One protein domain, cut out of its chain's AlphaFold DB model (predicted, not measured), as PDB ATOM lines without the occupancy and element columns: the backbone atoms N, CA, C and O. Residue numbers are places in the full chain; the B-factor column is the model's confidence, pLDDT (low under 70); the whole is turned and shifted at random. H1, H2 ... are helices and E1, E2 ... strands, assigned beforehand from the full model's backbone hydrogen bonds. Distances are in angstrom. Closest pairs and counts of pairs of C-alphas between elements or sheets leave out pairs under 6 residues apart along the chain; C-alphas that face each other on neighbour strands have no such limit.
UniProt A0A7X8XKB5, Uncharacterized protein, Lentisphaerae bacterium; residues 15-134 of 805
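What this domain is: This is residues 15 to 134 of the 805 residues of an uncharacterized protein of Lentisphaerae bacterium (UniProt A0A7X8XKB5). Picture a lopsided sandwich: a large, twisted sheet of six strands, with a two-stranded hairpin, E4 and E5, packed partly face to face with it near one end of E2. In the large sheet E3, E2, E1 and the long E6 run side by side, and E7 and E8 both pair with E6 on its far side, at different parts of its length. The printed part has 120 residues with one named helix and eight named strands, in the order E1 E2 E3 E4 E5 H1 E6 E7 E8; the neighbour strands are antiparallel in both sheets. The class is mostly strand, though under half of the residues are in named elements. The whole is compact, with a radius of gyration of the C-alphas of 14.4 A and spans of 46 by 31 by 29 A.

How they stand to each other: Start at E1, residues 15 to 21, with E2, residues 29 to 35, on one side and E6, residues 93 to 102, on the other side. Look for N 18 and O 32 of the hairpin E1 and E2, 2.8 A apart, and for N 17 and O 99 between E1 and E6, also 2.8 A. E3, residues 40 to 45, is an edge strand beside E2, with N 31 and O 43 at 2.8 A; E1, E2 and E3 form a meander, each strand the antiparallel neighbour of the one before. On the other side of E6 from E1 the pairing is staggered: E7, residues 107 to 110, has O 109 2.8 A from N 100, and E8, residues 125 to 128, has O 125 2.8 A from N 96. E7 and E8 are apart. The second sheet is the hairpin of E4, residues 61 to 66, and E5, residues 71 to 76, with N 63 and O 74 at 2.9 A. The two sheets form a sandwich, two sheets face to face, with the facing parts 10.4 A centre to centre; the closest C-alphas of E2 and E5 are those of Val 34 and Ala 73, 7.4 A apart. H1, residues 79 to 82, only grazes the large sheet with residues 81 to 82; it is too short for an O i to N i+4 pair, and its one O i to N i+3 pair is within hydrogen-bond range.

Where its parts are: Find C-alpha 15 at (137.381, 170.105, 189.740); from there E1 runs 20.1 A to Ala 21. E2 spans 19.9 A, E3 16.8 A, E4 17.2 A and E5 17.0 A. E6, the longest strand, begins at (129.121, 168.982, 165.510) and spans 29.4 A. E8 ends at C-alpha 128, (129.258, 164.978, 166.317).

The domain as a whole: The C-alphas farthest apart, of Glu 68 and His 88, are 46.1 A apart. The printed part has no cut. The links E3 to E4 and E7 to E8 are long. No printed residue has a pLDDT under 70.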
ATOM      1  N   GLY A  15     138.571 169.827 190.533       91.50
ATOM      2  CA  GLY A  15     137.381 170.105 189.740       91.50
ATOM      3  C   GLY A  15     137.556 169.805 188.260       91.50
ATOM      4  O   GLY A  15     138.670 169.825 187.727       91.50
ATOM      5  N   ILE A  16     136.425 169.520 187.618       93.62
ATOM      6  CA  ILE A  16     136.314 169.223 186.191       93.62
ATOM      7  C   ILE A  16     135.683 170.426 185.498       93.62
ATOM      8  O   ILE A  16     134.607 170.883 185.884       93.62
ATOM      9  N   GLU A  17     136.360 170.914 184.468       94.56
ATOM     10  CA  GLU A  17     135.923 171.996 183.597       94.56
ATOM     11  C   GLU A  17     135.450 171.416 182.264       94.56
ATOM     12  O   GLU A  17     136.178 170.669 181.614       94.56
ATOM     13  N   ILE A  18     134.244 171.768 181.841       96.69
ATOM     14  CA  ILE A  18     133.633 171.309 180.596       96.69
ATOM     15  C   ILE A  18     133.452 172.514 179.687       96.69
ATOM     16  O   ILE A  18     132.822 173.500 180.071       96.69
ATOM     17  N   PHE A  19     133.989 172.411 178.478       97.50
ATOM     18  CA  PHE A  19     133.901 173.435 177.451       97.50
ATOM     19  C   PHE A  19     133.078 172.923 176.280       97.50
ATOM     20  O   PHE A  19     133.369 171.849 175.752       97.50
ATOM     21  N   LEU A  20     132.065 173.687 175.878       97.19
ATOM     22  CA  LEU A  20     131.134 173.317 174.812       97.19
ATOM     23  C   LEU A  20     130.952 174.501 173.865       97.19
ATOM     24  O   LEU A  20     130.653 175.598 174.323       97.19
ATOM     25  N   ALA A  21     131.083 174.288 172.558       96.25
ATOM     26  CA  ALA A  21     130.756 175.276 171.530       96.25
ATOM     27  C   ALA A  21     129.663 174.714 170.606       96.25
ATOM     28  O   ALA A  21     129.986 174.038 169.622       96.25
ATOM     29  N   PRO A  22     128.374 174.969 170.907       95.25
ATOM     30  CA  PRO A  22     127.249 174.474 170.117       95.25
ATOM     31  C   PRO A  22     127.238 174.944 168.662       95.25
ATOM     32  O   PRO A  22     126.606 174.306 167.823       95.25
ATOM     33  N   SER A  23     127.933 176.040 168.348       90.88
ATOM     34  CA  SER A  23     128.065 176.516 166.973       90.88
ATOM     35  C   SER A  23     129.127 175.794 166.154       90.88
ATOM     36  O   SER A  23     129.148 175.898 164.931       90.88
ATOM     37  N   GLY A  24     130.004 175.028 166.808       89.56
ATOM     38  CA  GLY A  24     131.128 174.369 166.148       89.56
ATOM     39  C   GLY A  24     132.275 175.314 165.770       89.56
ATOM     40  O   GLY A  24     133.241 174.858 165.157       89.56
ATOM     41  N   TYR A  25     132.206 176.593 166.152       87.25
ATOM     42  CA  TYR A  25     133.270 177.577 165.955       87.25
ATOM     43  C   TYR A  25     134.026 177.840 167.259       87.25
ATOM     44  O   TYR A  25     133.461 177.796 168.345       87.25
ATOM     45  N   SER A  26     135.323 178.139 167.161       86.06
ATOM     46  CA  SER A  26     136.169 178.425 168.327       86.06
ATOM     47  C   SER A  26     135.947 179.820 168.916       86.06
ATOM     48  O   SER A  26     136.460 180.125 169.992       86.06
ATOM     49  N   THR A  27     135.224 180.689 168.213       81.88
ATOM     50  CA  THR A  27     135.014 182.085 168.605       81.88
ATOM     51  C   THR A  27     134.079 182.230 169.799       81.88
ATOM     52  O   THR A  27     134.214 183.199 170.539       81.88
ATOM     53  N   GLU A  28     133.180 181.275 170.035       90.31
ATOM     54  CA  GLU A  28     132.272 181.258 171.181       90.31
ATOM     55  C   GLU A  28     132.291 179.893 171.871       90.31
ATOM     56  O   GLU A  28     132.383 178.854 171.222       90.31
ATOM     57  N   PHE A  29     132.205 179.880 173.198       95.31
ATOM     58  CA  PHE A  29     132.067 178.640 173.953       95.31
ATOM     59  C   PHE A  29     131.525 178.898 175.357       95.31
ATOM     60  O   PHE A  29     131.667 179.973 175.939       95.31
ATOM     61  N   TYR A  30     130.932 177.862 175.925       97.31
ATOM     62  CA  TYR A  30     130.479 177.810 177.302       97.31
ATOM     63  C   TYR A  30     131.514 177.067 178.126       97.31
ATOM     64  O   TYR A  30     132.056 176.065 177.670       97.31
ATOM     65  N   GLN A  31     131.756 177.539 179.340       96.38
ATOM     66  CA  GLN A  31     132.533 176.849 180.357       96.38
ATOM     67  C   GLN A  31     131.610 176.506 181.518       96.38
ATOM     68  O   GLN A  31     130.915 177.380 182.037       96.38
ATOM     69  N   PHE A  32     131.666 175.261 181.967       96.50
ATOM     70  CA  PHE A  32     131.055 174.793 183.203       96.50
ATOM     71  C   PHE A  32     132.138 174.190 184.087       96.50
ATOM     72  O   PHE A  32     133.064 173.566 183.584       96.50
ATOM     73  N   LEU A  33     132.039 174.369 185.395       94.31
ATOM     74  CA  LEU A  33     132.926 173.750 186.374       94.31
ATOM     75  C   LEU A  33     132.075 173.081 187.444       94.31
ATOM     76  O   LEU A  33     131.165 173.714 187.978       94.31
ATOM     77  N   VAL A  34     132.445 171.852 187.796       94.44
ATOM     78  CA  VAL A  34     131.971 171.148 188.991       94.44
ATOM     79  C   VAL A  34     133.184 170.719 189.808       94.44
ATOM     80  O   VAL A  34     134.120 170.121 189.274       94.44
ATOM     81  N   THR A  35     133.195 171.038 191.101       92.38
ATOM     82  CA  THR A  35     134.243 170.586 192.031       92.38
ATOM     83  C   THR A  35     133.818 169.333 192.793       92.38
ATOM     84  O   THR A  35     132.633 169.006 192.864       92.38
ATOM     85  N   TYR A  36     134.772 168.681 193.462       89.19
ATOM     86  CA  TYR A  36     134.500 167.530 194.335       89.19
ATOM     87  C   TYR A  36     133.555 167.831 195.519       89.19
ATOM     88  O   TYR A  36     133.092 166.904 196.171       89.19
ATOM     89  N   THR A  37     133.268 169.106 195.817       88.69
ATOM     90  CA  THR A  37     132.284 169.539 196.833       88.69
ATOM     91  C   THR A  37     130.963 170.002 196.213       88.69
ATOM     92  O   THR A  37     130.187 170.697 196.866       88.69
ATOM     93  N   ASN A  38     130.736 169.688 194.935       90.88
ATOM     94  CA  ASN A  38     129.616 170.155 194.119       90.88
ATOM     95  C   ASN A  38     129.519 171.684 194.019       90.88
ATOM     96  O   ASN A  38     128.432 172.241 193.876       90.88
ATOM     97  N   PHE A  39     130.650 172.390 194.115       90.88
ATOM     98  CA  PHE A  39     130.658 173.809 193.788       90.88
ATOM     99  C   PHE A  39     130.541 173.953 192.270       90.88
ATOM    100  O   PHE A  39     131.315 173.341 191.533       90.88
ATOM    101  N   THR A  40     129.612 174.791 191.814       92.38
ATOM    102  CA  THR A  40     129.340 175.000 190.388       92.38
ATOM    103  C   THR A  40     129.768 176.379 189.912       92.38
ATOM    104  O   THR A  40     129.535 177.382 190.592       92.38
ATOM    105  N   TYR A  41     130.282 176.456 188.691       92.25
ATOM    106  CA  TYR A  41     130.478 177.715 187.980       92.25
ATOM    107  C   TYR A  41     130.135 177.572 186.509       92.25
ATOM    108  O   TYR A  41     130.283 176.502 185.930       92.25
ATOM    109  N   SER A  42     129.671 178.665 185.920       94.19
ATOM    110  CA  SER A  42     129.315 178.739 184.512       94.19
ATOM    111  C   SER A  42     129.754 180.077 183.940       94.19
ATOM    112  O   SER A  42     129.644 181.107 184.609       94.19
ATOM    113  N   MET A  43     130.210 180.069 182.696       93.25
ATOM    114  CA  MET A  43     130.557 181.275 181.958       93.25
ATOM    115  C   MET A  43     130.316 181.072 180.467       93.25
ATOM    116  O   MET A  43     130.485 179.969 179.953       93.25
ATOM    117  N   TYR A  44     129.951 182.145 179.776       94.06
ATOM    118  CA  TYR A  44     129.958 182.198 178.321       94.06
ATOM    119  C   TYR A  44     131.094 183.109 177.863       94.06
ATOM    120  O   TYR A  44     131.282 184.204 178.400       94.06
ATOM    121  N   TYR A  45     131.838 182.640 176.872       91.12
ATOM    122  CA  TYR A  45     132.936 183.353 176.249       91.12
ATOM    123  C   TYR A  45     132.618 183.613 174.784       91.12
ATOM    124  O   TYR A  45     132.136 182.727 174.084       91.12
ATOM    125  N   ALA A  46     132.956 184.813 174.326       84.94
ATOM    126  CA  ALA A  46     132.988 185.170 172.914       84.94
ATOM    127  C   ALA A  46     134.378 185.714 172.540       84.94
ATOM    128  O   ALA A  46     135.248 185.882 173.403       84.94
ATOM    129  N   GLU A  47     134.595 185.942 171.243       78.75
ATOM    130  CA  GLU A  47     135.880 186.346 170.660       78.75
ATOM    131  C   GLU A  47     137.049 185.457 171.123       78.75
ATOM    132  O   GLU A  47     138.092 185.945 171.557       78.75
ATOM    133  N   SER A  48     136.867 184.135 171.072       79.75
ATOM    134  CA  SER A  48     137.891 183.140 171.424       79.75
ATOM    135  C   SER A  48     138.392 183.267 172.872       79.75
ATOM    136  O   SER A  48     139.576 183.096 173.156       79.75
ATOM    137  N   GLY A  49     137.490 183.589 173.806       82.12
ATOM    138  CA  GLY A  49     137.811 183.680 175.235       82.12
ATOM    139  C   GLY A  49     138.144 185.085 175.735       82.12
ATOM    140  O   GLY A  49     138.358 185.254 176.939       82.12
ATOM    141  N   ASN A  50     138.181 186.086 174.850       76.56
ATOM    142  CA  ASN A  50     138.601 187.444 175.200       76.56
ATOM    143  C   ASN A  50     137.527 188.237 175.958       76.56
ATOM    144  O   ASN A  50     137.874 189.060 176.807       76.56
ATOM    145  N   ILE A  51     136.242 187.970 175.702       78.25
ATOM    146  CA  ILE A  51     135.128 188.727 176.291       78.25
ATOM    147  C   ILE A  51     134.057 187.817 176.907       78.25
ATOM    148  O   ILE A  51     133.930 186.644 176.551       78.25
ATOM    149  N   ARG A  52     133.260 188.379 177.826       85.81
ATOM    150  CA  ARG A  52     132.114 187.723 178.488       85.81
ATOM    151  C   ARG A  52     130.876 188.620 178.371       85.81
ATOM    152  O   ARG A  52     130.570 189.359 179.302       85.81
ATOM    153  N   PRO A  53     130.193 188.624 177.216       76.38
ATOM    154  CA  PRO A  53     129.215 189.661 176.871       76.38
ATOM    155  C   PRO A  53     127.889 189.585 177.647       76.38
ATOM    156  O   PRO A  53     127.064 190.484 177.529       76.38
ATOM    157  N   ASP A  54     127.662 188.525 178.424       82.75
ATOM    158  CA  ASP A  54     126.450 188.309 179.218       82.75
ATOM    159  C   ASP A  54     126.834 187.949 180.660       82.75
ATOM    160  O   ASP A  54     127.816 187.224 180.865       82.75
ATOM    161  N   PRO A  55     126.072 188.393 181.681       80.62
ATOM    162  CA  PRO A  55     126.134 187.822 183.024       80.62
ATOM    163  C   PRO A  55     125.567 186.389 183.015       80.62
ATOM    164  O   PRO A  55     124.487 186.122 183.554       80.62
ATOM    165  N   PHE A  56     126.299 185.482 182.367       90.94
ATOM    166  CA  PHE A  56     125.862 184.128 182.059       90.94
ATOM    167  C   PHE A  56     125.620 183.324 183.327       90.94
ATOM    168  O   PHE A  56     126.537 183.042 184.100       90.94
ATOM    169  N   ALA A  57     124.357 182.984 183.553       92.75
ATOM    170  CA  ALA A  57     123.911 182.309 184.760       92.75
ATOM    171  C   ALA A  57     122.724 181.389 184.432       92.75
ATOM    172  O   ALA A  57     121.596 181.672 184.836       92.75
ATOM    173  N   PRO A  58     122.946 180.318 183.657       95.69
ATOM    174  CA  PRO A  58     121.906 179.365 183.295       95.69
ATOM    175  C   PRO A  58     121.411 178.575 184.510       95.69
ATOM    176  O   PRO A  58     122.052 178.546 185.564       95.69
ATOM    177  N   VAL A  59     120.283 177.894 184.332       95.50
ATOM    178  CA  VAL A  59     119.836 176.841 185.247       95.50
ATOM    179  C   VAL A  59     120.295 175.497 184.684       95.50
ATOM    180  O   VAL A  59     119.913 175.124 183.583       95.50
ATOM    181  N   TRP A  60     121.120 174.786 185.444       95.94
ATOM    182  CA  TRP A  60     121.630 173.447 185.141       95.94
ATOM    183  C   TRP A  60     121.856 172.708 186.463       95.94
ATOM    184  O   TRP A  60     121.859 173.343 187.524       95.94
ATOM    185  N   SER A  61     121.997 171.385 186.420       96.06
ATOM    186  CA  SER A  61     122.117 170.569 187.629       96.06
ATOM    187  C   SER A  61     123.398 169.737 187.616       96.06
ATOM    188  O   SER A  61     123.897 169.328 186.565       96.06
ATOM    189  N   SER A  62     123.951 169.513 188.808       96.50
ATOM    190  CA  SER A  62     125.053 168.584 189.019       96.50
ATOM    191  C   SER A  62     124.895 167.842 190.339       96.50
ATOM    192  O   SER A  62     124.446 168.402 191.345       96.50
ATOM    193  N   ALA A  63     125.304 166.582 190.339       96.81
ATOM    194  CA  ALA A  63     125.405 165.746 191.522       96.81
ATOM    195  C   ALA A  63     126.817 165.173 191.618       96.81
ATOM    196  O   ALA A  63     127.459 164.909 190.601       96.81
ATOM    197  N   ILE A  64     127.292 164.972 192.845       96.00
ATOM    198  CA  ILE A  64     128.578 164.332 193.110       96.00
ATOM    199  C   ILE A  64     128.383 163.061 193.923       96.00
ATOM    200  O   ILE A  64     127.487 162.972 194.765       96.00
ATOM    201  N   TYR A  65     129.289 162.115 193.732       95.69
ATOM    202  CA  TYR A  65     129.479 160.988 194.630       95.69
ATOM    203  C   TYR A  65     130.955 160.915 195.013       95.69
ATOM    204  O   TYR A  65     131.822 161.035 194.152       95.69
ATOM    205  N   SER A  66     131.245 160.757 196.304       93.81
ATOM    206  CA  SER A  66     132.608 160.569 196.813       93.81
ATOM    207  C   SER A  66     132.774 159.120 197.262       93.81
ATOM    208  O   SER A  66     132.084 158.681 198.181       93.81
ATOM    209  N   GLY A  67     133.665 158.393 196.591       92.81
ATOM    210  CA  GLY A  67     134.134 157.070 196.990       92.81
ATOM    211  C   GLY A  67     135.378 157.155 197.878       92.81
ATOM    212  O   GLY A  67     135.748 158.226 198.357       92.81
ATOM    213  N   GLU A  68     136.036 156.016 198.096       90.62
ATOM    214  CA  GLU A  68     137.231 155.928 198.950       90.62
ATOM    215  C   GLU A  68     138.459 156.614 198.323       90.62
ATOM    216  O   GLU A  68     139.180 157.346 198.998       90.62
ATOM    217  N   ASP A  69     138.669 156.427 197.018       89.81
ATOM    218  CA  ASP A  69     139.822 156.934 196.263       89.81
ATOM    219  C   ASP A  69     139.437 157.738 195.005       89.81
ATOM    220  O   ASP A  69     140.307 158.201 194.260       89.81
ATOM    221  N   PHE A  70     138.139 157.968 194.784       90.50
ATOM    222  CA  PHE A  70     137.612 158.714 193.643       90.50
ATOM    223  C   PHE A  70     136.419 159.596 194.020       90.50
ATOM    224  O   PHE A  70     135.789 159.433 195.061       90.50
ATOM    225  N   TRP A  71     136.069 160.513 193.123       92.88
ATOM    226  CA  TRP A  71     134.752 161.138 193.099       92.88
ATOM    227  C   TRP A  71     134.229 161.132 191.663       92.88
ATOM    228  O   TRP A  71     135.013 161.157 190.711       92.88
ATOM    229  N   SER A  72     132.914 161.064 191.500       94.62
ATOM    230  CA  SER A  72     132.240 161.184 190.208       94.62
ATOM    231  C   SER A  72     131.296 162.379 190.215       94.62
ATOM    232  O   SER A  72     130.797 162.779 191.268       94.62
ATOM    233  N   ALA A  73     131.062 162.940 189.030       94.75
ATOM    234  CA  ALA A  73     130.069 163.976 188.797       94.75
ATOM    235  C   ALA A  73     129.080 163.511 187.728       94.75
ATOM    236  O   ALA A  73     129.497 163.036 186.671       94.75
ATOM    237  N   GLU A  74     127.793 163.700 187.988       96.31
ATOM    238  CA  GLU A  74     126.738 163.645 186.980       96.31
ATOM    239  C   GLU A  74     126.257 165.067 186.718       96.31
ATOM    240  O   GLU A  74     126.075 165.843 187.657       96.31
ATOM    241  N   ILE A  75     126.117 165.436 185.445       96.06
ATOM    242  CA  ILE A  75     125.825 166.810 185.036       96.06
ATOM    243  C   ILE A  75     124.748 166.793 183.956       96.06
ATOM    244  O   ILE A  75     124.875 166.087 182.955       96.06
ATOM    245  N   GLU A  76     123.710 167.601 184.150       95.69
ATOM    246  CA  GLU A  76     122.606 167.763 183.211       95.69
ATOM    247  C   GLU A  76     122.622 169.176 182.624       95.69
ATOM    248  O   GLU A  76     122.560 170.173 183.351       95.69
ATOM    249  N   PHE A  77     122.652 169.259 181.292       94.31
ATOM    250  CA  PHE A  77     122.539 170.515 180.554       94.31
ATOM    251  C   PHE A  77     121.245 170.543 179.730       94.31
ATOM    252  O   PHE A  77     121.222 170.036 178.604       94.31
ATOM    253  N   PRO A  78     120.170 171.166 180.239       92.94
ATOM    254  CA  PRO A  78     119.014 171.521 179.420       92.94
ATOM    255  C   PRO A  78     119.432 172.351 178.193       92.94
ATOM    256  O   PRO A  78     120.303 173.212 178.301       92.94
ATOM    257  N   LEU A  79     118.827 172.146 177.015       91.44
ATOM    258  CA  LEU A  79     119.249 172.854 175.788       91.44
ATOM    259  C   LEU A  79     119.034 174.377 175.836       91.44
ATOM    260  O   LEU A  79     119.671 175.115 175.074       91.44
ATOM    261  N   ASP A  80     118.158 174.868 176.711       90.94
ATOM    262  CA  ASP A  80     117.980 176.297 176.979       90.94
ATOM    263  C   ASP A  80     119.159 176.900 177.765       90.94
ATOM    264  O   ASP A  80     119.374 178.104 177.677       90.94
ATOM    265  N   THR A  81     120.007 176.083 178.405       94.31
ATOM    266  CA  THR A  81     121.282 176.515 179.020       94.31
ATOM    267  C   THR A  81     122.178 177.246 178.020       94.31
ATOM    268  O   THR A  81     122.853 178.211 178.367       94.31
ATOM    269  N   PHE A  82     122.160 176.832 176.751       94.88
ATOM    270  CA  PHE A  82     122.990 177.398 175.686       94.88
ATOM    271  C   PHE A  82     122.333 178.622 175.024       94.88
ATOM    272  O   PHE A  82     122.310 178.751 173.798       94.88
ATOM    273  N   TYR A  83     121.658 179.479 175.795       92.19
ATOM    274  CA  TYR A  83     120.825 180.570 175.260       92.19
ATOM    275  C   TYR A  83     121.608 181.664 174.516       92.19
ATOM    276  O   TYR A  83     121.001 182.435 173.774       92.19
ATOM    277  N   MET A  84     122.934 181.727 174.677       92.19
ATOM    278  CA  MET A  84     123.782 182.711 173.991       92.19
ATOM    279  C   MET A  84     124.006 182.365 172.513       92.19
ATOM    280  O   MET A  84     124.097 183.260 171.680       92.19
ATOM    281  N   THR A  85     123.997 181.078 172.166       91.56
ATOM    282  CA  THR A  85     124.160 180.606 170.792       91.56
ATOM    283  C   THR A  85     122.784 180.578 170.149       91.56
ATOM    284  O   THR A  85     121.918 179.776 170.517       91.56
ATOM    285  N   ARG A  86     122.562 181.505 169.218       88.19
ATOM    286  CA  ARG A  86     121.289 181.670 168.502       88.19
ATOM    287  C   ARG A  86     121.052 180.498 167.564       88.19
ATOM    288  O   ARG A  86     122.002 179.949 167.017       88.19
ATOM    289  N   GLN A  87     119.790 180.130 167.350       89.19
ATOM    290  CA  GLN A  87     119.447 178.897 166.631       89.19
ATOM    291  C   GLN A  87     120.079 178.779 165.234       89.19
ATOM    292  O   GLN A  87     120.488 177.684 164.861       89.19
ATOM    293  N   HIS A  88     120.212 179.879 164.492       83.31
ATOM    294  CA  HIS A  88     120.824 179.866 163.159       83.31
ATOM    295  C   HIS A  88     122.311 179.473 163.168       83.31
ATOM    296  O   HIS A  88     122.813 179.021 162.145       83.31
ATOM    297  N   SER A  89     122.994 179.620 164.306       86.81
ATOM    298  CA  SER A  89     124.399 179.246 164.475       86.81
ATOM    299  C   SER A  89     124.577 177.827 165.008       86.81
ATOM    300  O   SER A  89     125.710 177.386 165.124       86.81
ATOM    301  N   TRP A  90     123.511 177.103 165.376       91.00
ATOM    302  CA  TRP A  90     123.645 175.760 165.956       91.00
ATOM    303  C   TRP A  90     124.165 174.744 164.941       91.00
ATOM    304  O   TRP A  90     123.651 174.635 163.830       91.00
ATOM    305  N   ASN A  91     125.114 173.919 165.380       90.06
ATOM    306  CA  ASN A  91     125.643 172.787 164.631       90.06
ATOM    307  C   ASN A  91     125.349 171.475 165.378       90.06
ATOM    308  O   ASN A  91     125.190 171.464 166.596       90.06
ATOM    309  N   SER A  92     125.298 170.348 164.667       92.31
ATOM    310  CA  SER A  92     125.280 169.010 165.287       92.31
ATOM    311  C   SER A  92     126.683 168.507 165.652       92.31
ATOM    312  O   SER A  92     126.827 167.496 166.346       92.31
ATOM    313  N   ASN A  93     127.721 169.210 165.188       94.12
ATOM    314  CA  ASN A  93     129.121 168.982 165.510       94.12
ATOM    315  C   ASN A  93     129.649 170.120 166.378       94.12
ATOM    316  O   ASN A  93     129.902 171.219 165.886       94.12
ATOM    317  N   TRP A  94     129.832 169.845 167.661       95.25
ATOM    318  CA  TRP A  94     130.293 170.831 168.631       95.25
ATOM    319  C   TRP A  94     131.806 170.761 168.776       95.25
ATOM    320  O   TRP A  94     132.406 169.703 168.568       95.25
ATOM    321  N   LEU A  95     132.427 171.871 169.175       96.06
ATOM    322  CA  LEU A  95     133.760 171.797 169.772       96.06
ATOM    323  C   LEU A  95     133.608 171.489 171.259       96.06
ATOM    324  O   LEU A  95     132.775 172.089 171.941       96.06
ATOM    325  N   VAL A  96     134.395 170.538 171.750       97.19
ATOM    326  CA  VAL A  96     134.311 170.024 173.113       97.19
ATOM    327  C   VAL A  96     135.708 169.913 173.705       97.19
ATOM    328  O   VAL A  96     136.636 169.395 173.078       97.19
ATOM    329  N   ASN A  97     135.843 170.347 174.954       97.38
ATOM    330  CA  ASN A  97     136.994 170.015 175.774       97.38
ATOM    331  C   ASN A  97     136.569 169.682 177.202       97.38
ATOM    332  O   ASN A  97     135.589 170.215 177.714       97.38
ATOM    333  N   ILE A  98     137.340 168.815 177.849       96.25
ATOM    334  CA  ILE A  98     137.201 168.514 179.270       96.25
ATOM    335  C   ILE A  98     138.577 168.711 179.891       96.25
ATOM    336  O   ILE A  98     139.539 168.056 179.486       96.25
ATOM    337  N   GLY A  99     138.664 169.644 180.832       93.88
ATOM    338  CA  GLY A  99     139.840 169.908 181.646       93.88
ATOM    339  C   GLY A  99     139.633 169.420 183.075       93.88
ATOM    340  O   GLY A  99     138.511 169.384 183.573       93.88
ATOM    341  N   ARG A 100     140.714 169.075 183.767       91.88
ATOM    342  CA  ARG A 100     140.715 168.858 185.214       91.88
ATOM    343  C   ARG A 100     141.845 169.653 185.840       91.88
ATOM    344  O   ARG A 100     142.995 169.591 185.399       91.88
ATOM    345  N   SER A 101     141.505 170.368 186.901       87.31
ATOM    346  CA  SER A 101     142.454 171.087 187.739       87.31
ATOM    347  C   SER A 101     142.491 170.417 189.107       87.31
ATOM    348  O   SER A 101     141.478 170.384 189.795       87.31
ATOM    349  N   ARG A 102     143.659 169.916 189.531       86.19
ATOM    350  CA  ARG A 102     143.873 169.390 190.892       86.19
ATOM    351  C   ARG A 102     145.073 170.079 191.522       86.19
ATOM    352  O   ARG A 102     146.211 169.610 191.440       86.19
ATOM    353  N   CYS A 103     144.825 171.213 192.175       74.31
ATOM    354  CA  CYS A 103     145.893 172.076 192.686       74.31
ATOM    355  C   CYS A 103     146.815 171.403 193.706       74.31
ATOM    356  O   CYS A 103     148.018 171.662 193.681       74.31
ATOM    357  N   VAL A 104     146.283 170.510 194.549       74.94
ATOM    358  CA  VAL A 104     147.070 169.772 195.555       74.94
ATOM    359  C   VAL A 104     148.170 168.925 194.903       74.94
ATOM    360  O   VAL A 104     149.279 168.861 195.419       74.94
ATOM    361  N   GLN A 105     147.891 168.338 193.735       81.25
ATOM    362  CA  GLN A 105     148.843 167.520 192.970       81.25
ATOM    363  C   GLN A 105     149.520 168.294 191.831       81.25
ATOM    364  O   GLN A 105     150.308 167.728 191.080       81.25
ATOM    365  N   ARG A 106     149.220 169.594 191.685       81.69
ATOM    366  CA  ARG A 106     149.645 170.434 190.551       81.69
ATOM    367  C   ARG A 106     149.289 169.829 189.186       81.69
ATOM    368  O   ARG A 106     149.990 170.060 188.205       81.69
ATOM    369  N   GLU A 107     148.193 169.084 189.127       84.69
ATOM    370  CA  GLU A 107     147.700 168.493 187.890       84.69
ATOM    371  C   GLU A 107     146.874 169.520 187.112       84.69
ATOM    372  O   GLU A 107     146.007 170.198 187.677       84.69
ATOM    373  N   ARG A 108     147.145 169.602 185.808       86.56
ATOM    374  CA  ARG A 108     146.284 170.226 184.804       86.56
ATOM    375  C   ARG A 108     146.223 169.295 183.608       86.56
ATOM    376  O   ARG A 108     147.158 169.258 182.813       86.56
ATOM    377  N   SER A 109     145.158 168.517 183.528       91.38
ATOM    378  CA  SER A 109     144.932 167.561 182.448       91.38
ATOM    379  C   SER A 109     143.794 168.055 181.560       91.38
ATOM    380  O   SER A 109     142.893 168.755 182.015       91.38
ATOM    381  N   SER A 110     143.873 167.765 180.265       95.12
ATOM    382  CA  SER A 110     142.885 168.180 179.269       95.12
ATOM    383  C   SER A 110     142.757 167.097 178.211       95.12
ATOM    384  O   SER A 110     143.746 166.459 177.847       95.12
ATOM    385  N   TRP A 111     141.541 166.887 177.713       95.50
ATOM    386  CA  TRP A 111     141.292 165.956 176.614       95.50
ATOM    387  C   TRP A 111     141.803 166.488 175.264       95.50
ATOM    388  O   TRP A 111     142.268 165.730 174.401       95.50
ATOM    389  N   SER A 112     141.740 167.805 175.080       94.75
ATOM    390  CA  SER A 112     142.374 168.505 173.960       94.75
ATOM    391  C   SER A 112     143.853 168.754 174.259       94.75
ATOM    392  O   SER A 112     144.224 168.951 175.419       94.75
ATOM    393  N   GLN A 113     144.692 168.756 173.221       90.94
ATOM    394  CA  GLN A 113     146.106 169.113 173.339       90.94
ATOM    395  C   GLN A 113     146.230 170.638 173.323       90.94
ATOM    396  O   GLN A 113     145.964 171.259 172.300       90.94
ATOM    397  N   LEU A 114     146.598 171.216 174.465       88.69
ATOM    398  CA  LEU A 114     146.641 172.661 174.698       88.69
ATOM    399  C   LEU A 114     148.044 173.065 175.166       88.69
ATOM    400  O   LEU A 114     148.715 172.269 175.828       88.69
ATOM    401  N   ASP A 115     148.464 174.295 174.880       81.12
ATOM    402  CA  ASP A 115     149.826 174.753 175.177       81.12
ATOM    403  C   ASP A 115     149.923 175.556 176.485       81.12
ATOM    404  O   ASP A 115     150.934 175.507 177.189       81.12
ATOM    405  N   LYS A 116     148.899 176.350 176.815       80.69
ATOM    406  CA  LYS A 116     148.955 177.395 177.853       80.69
ATOM    407  C   LYS A 116     147.732 177.446 178.765       80.69
ATOM    408  O   LYS A 116     147.879 177.798 179.939       80.69
ATOM    409  N   SER A 117     146.535 177.187 178.249       85.38
ATOM    410  CA  SER A 117     145.268 177.480 178.922       85.38
ATOM    411  C   SER A 117     144.149 176.555 178.454       85.38
ATOM    412  O   SER A 117     144.047 176.242 177.278       85.38
ATOM    413  N   PHE A 118     143.220 176.215 179.352       89.62
ATOM    414  CA  PHE A 118     141.992 175.501 178.982       89.62
ATOM    415  C   PHE A 118     141.052 176.305 178.070       89.62
ATOM    416  O   PHE A 118     140.130 175.734 177.502       89.62
ATOM    417  N   LEU A 119     141.307 177.606 177.893       89.25
ATOM    418  CA  LEU A 119     140.528 178.503 177.033       89.25
ATOM    419  C   LEU A 119     141.001 178.529 175.566       89.25
ATOM    420  O   LEU A 119     140.519 179.351 174.796       89.25
ATOM    421  N   GLU A 120     141.951 177.677 175.170       87.88
ATOM    422  CA  GLU A 120     142.450 177.580 173.788       87.88
ATOM    423  C   GLU A 120     141.436 176.859 172.878       87.88
ATOM    424  O   GLU A 120     141.651 175.739 172.416       87.88
ATOM    425  N   SER A 121     140.303 177.517 172.632       90.06
ATOM    426  CA  SER A 121     139.132 176.962 171.944       90.06
ATOM    427  C   SER A 121     139.387 176.507 170.508       90.06
ATOM    428  O   SER A 121     138.682 175.629 170.012       90.06
ATOM    429  N   SER A 122     140.409 177.043 169.837       86.69
ATOM    430  CA  SER A 122     140.828 176.599 168.501       86.69
ATOM    431  C   SER A 122     141.391 175.175 168.483       86.69
ATOM    432  O   SER A 122     141.382 174.530 167.438       86.69
ATOM    433  N   ALA A 123     141.857 174.673 169.629       90.00
ATOM    434  CA  ALA A 123     142.388 173.323 169.782       90.00
ATOM    435  C   ALA A 123     141.355 172.327 170.339       90.00
ATOM    436  O   ALA A 123     141.672 171.148 170.520       90.00
ATOM    437  N   PHE A 124     140.124 172.772 170.620       94.81
ATOM    438  CA  PHE A 124     139.060 171.891 171.098       94.81
ATOM    439  C   PHE A 124     138.721 170.827 170.055       94.81
ATOM    440  O   PHE A 124     138.704 171.073 168.847       94.81
ATOM    441  N   ARG A 125     138.427 169.612 170.522       95.38
ATOM    442  CA  ARG A 125     138.088 168.501 169.631       95.38
ATOM    443  C   ARG A 125     136.669 168.664 169.100       95.38
ATOM    444  O   ARG A 125     135.759 169.008 169.845       95.38
ATOM    445  N   LYS A 126     136.465 168.354 167.821       94.69
ATOM    446  CA  LYS A 126     135.137 168.321 167.201       94.69
ATOM    447  C   LYS A 126     134.453 166.984 167.493       94.69
ATOM    448  O   LYS A 126     135.034 165.934 167.221       94.69
ATOM    449  N   LEU A 127     133.232 167.020 168.021       94.81
ATOM    450  CA  LEU A 127     132.419 165.844 168.338       94.81
ATOM    451  C   LEU A 127     131.015 166.002 167.736       94.81
ATOM    452  O   LEU A 127     130.378 167.038 167.910       94.81
ATOM    453  N   GLY A 128     130.557 164.989 166.999       94.50
ATOM    454  CA  GLY A 128     129.258 164.978 166.317       94.50
ATOM    455  C   GLY A 128     128.153 164.273 167.107       94.50
ATOM    456  O   GLY A 128     128.422 163.581 168.086       94.50
ATOM    457  N   GLY A 129     126.913 164.412 166.633       92.50
ATOM    458  CA  GLY A 129     125.740 163.722 167.187       92.50
ATOM    459  C   GLY A 129     124.998 164.496 168.278       92.50
ATOM    460  O   GLY A 129     124.121 163.933 168.929       92.50
ATOM    461  N   PHE A 130     125.323 165.776 168.475       93.31
ATOM    462  CA  PHE A 130     124.613 166.619 169.432       93.31
ATOM    463  C   PHE A 130     123.228 167.035 168.912       93.31
ATOM    464  O   PHE A 130     123.045 167.225 167.703       93.31
ATOM    465  N   PRO A 131     122.240 167.197 169.811       90.25
ATOM    466  CA  PRO A 131     120.908 167.661 169.447       90.25
ATOM    467  C   PRO A 131     120.941 169.106 168.933       90.25
ATOM    468  O   PRO A 131     121.720 169.936 169.398       90.25
ATOM    469  N   MET A 132     120.034 169.424 168.008       89.31
ATOM    470  CA  MET A 132     119.831 170.790 167.525       89.31
ATOM    471  C   MET A 132     118.670 171.476 168.245       89.31
ATOM    472  O   MET A 132     117.622 170.872 168.483       89.31
ATOM    473  N   ARG A 133     118.816 172.772 168.533       89.81
ATOM    474  CA  ARG A 133     117.721 173.610 169.024       89.81
ATOM    475  C   ARG A 133     116.690 173.805 167.916       89.81
ATOM    476  O   ARG A 133     117.011 174.268 166.822       89.81
ATOM    477  N   ALA A 134     115.433 173.504 168.227       91.19
ATOM    478  CA  ALA A 134     114.322 173.800 167.333       91.19
ATOM    479  C   ALA A 134     114.183 175.325 167.124       91.19
ATOM    480  O   ALA A 134     114.286 176.063 168.108       91.19
TER     481      ALA A 134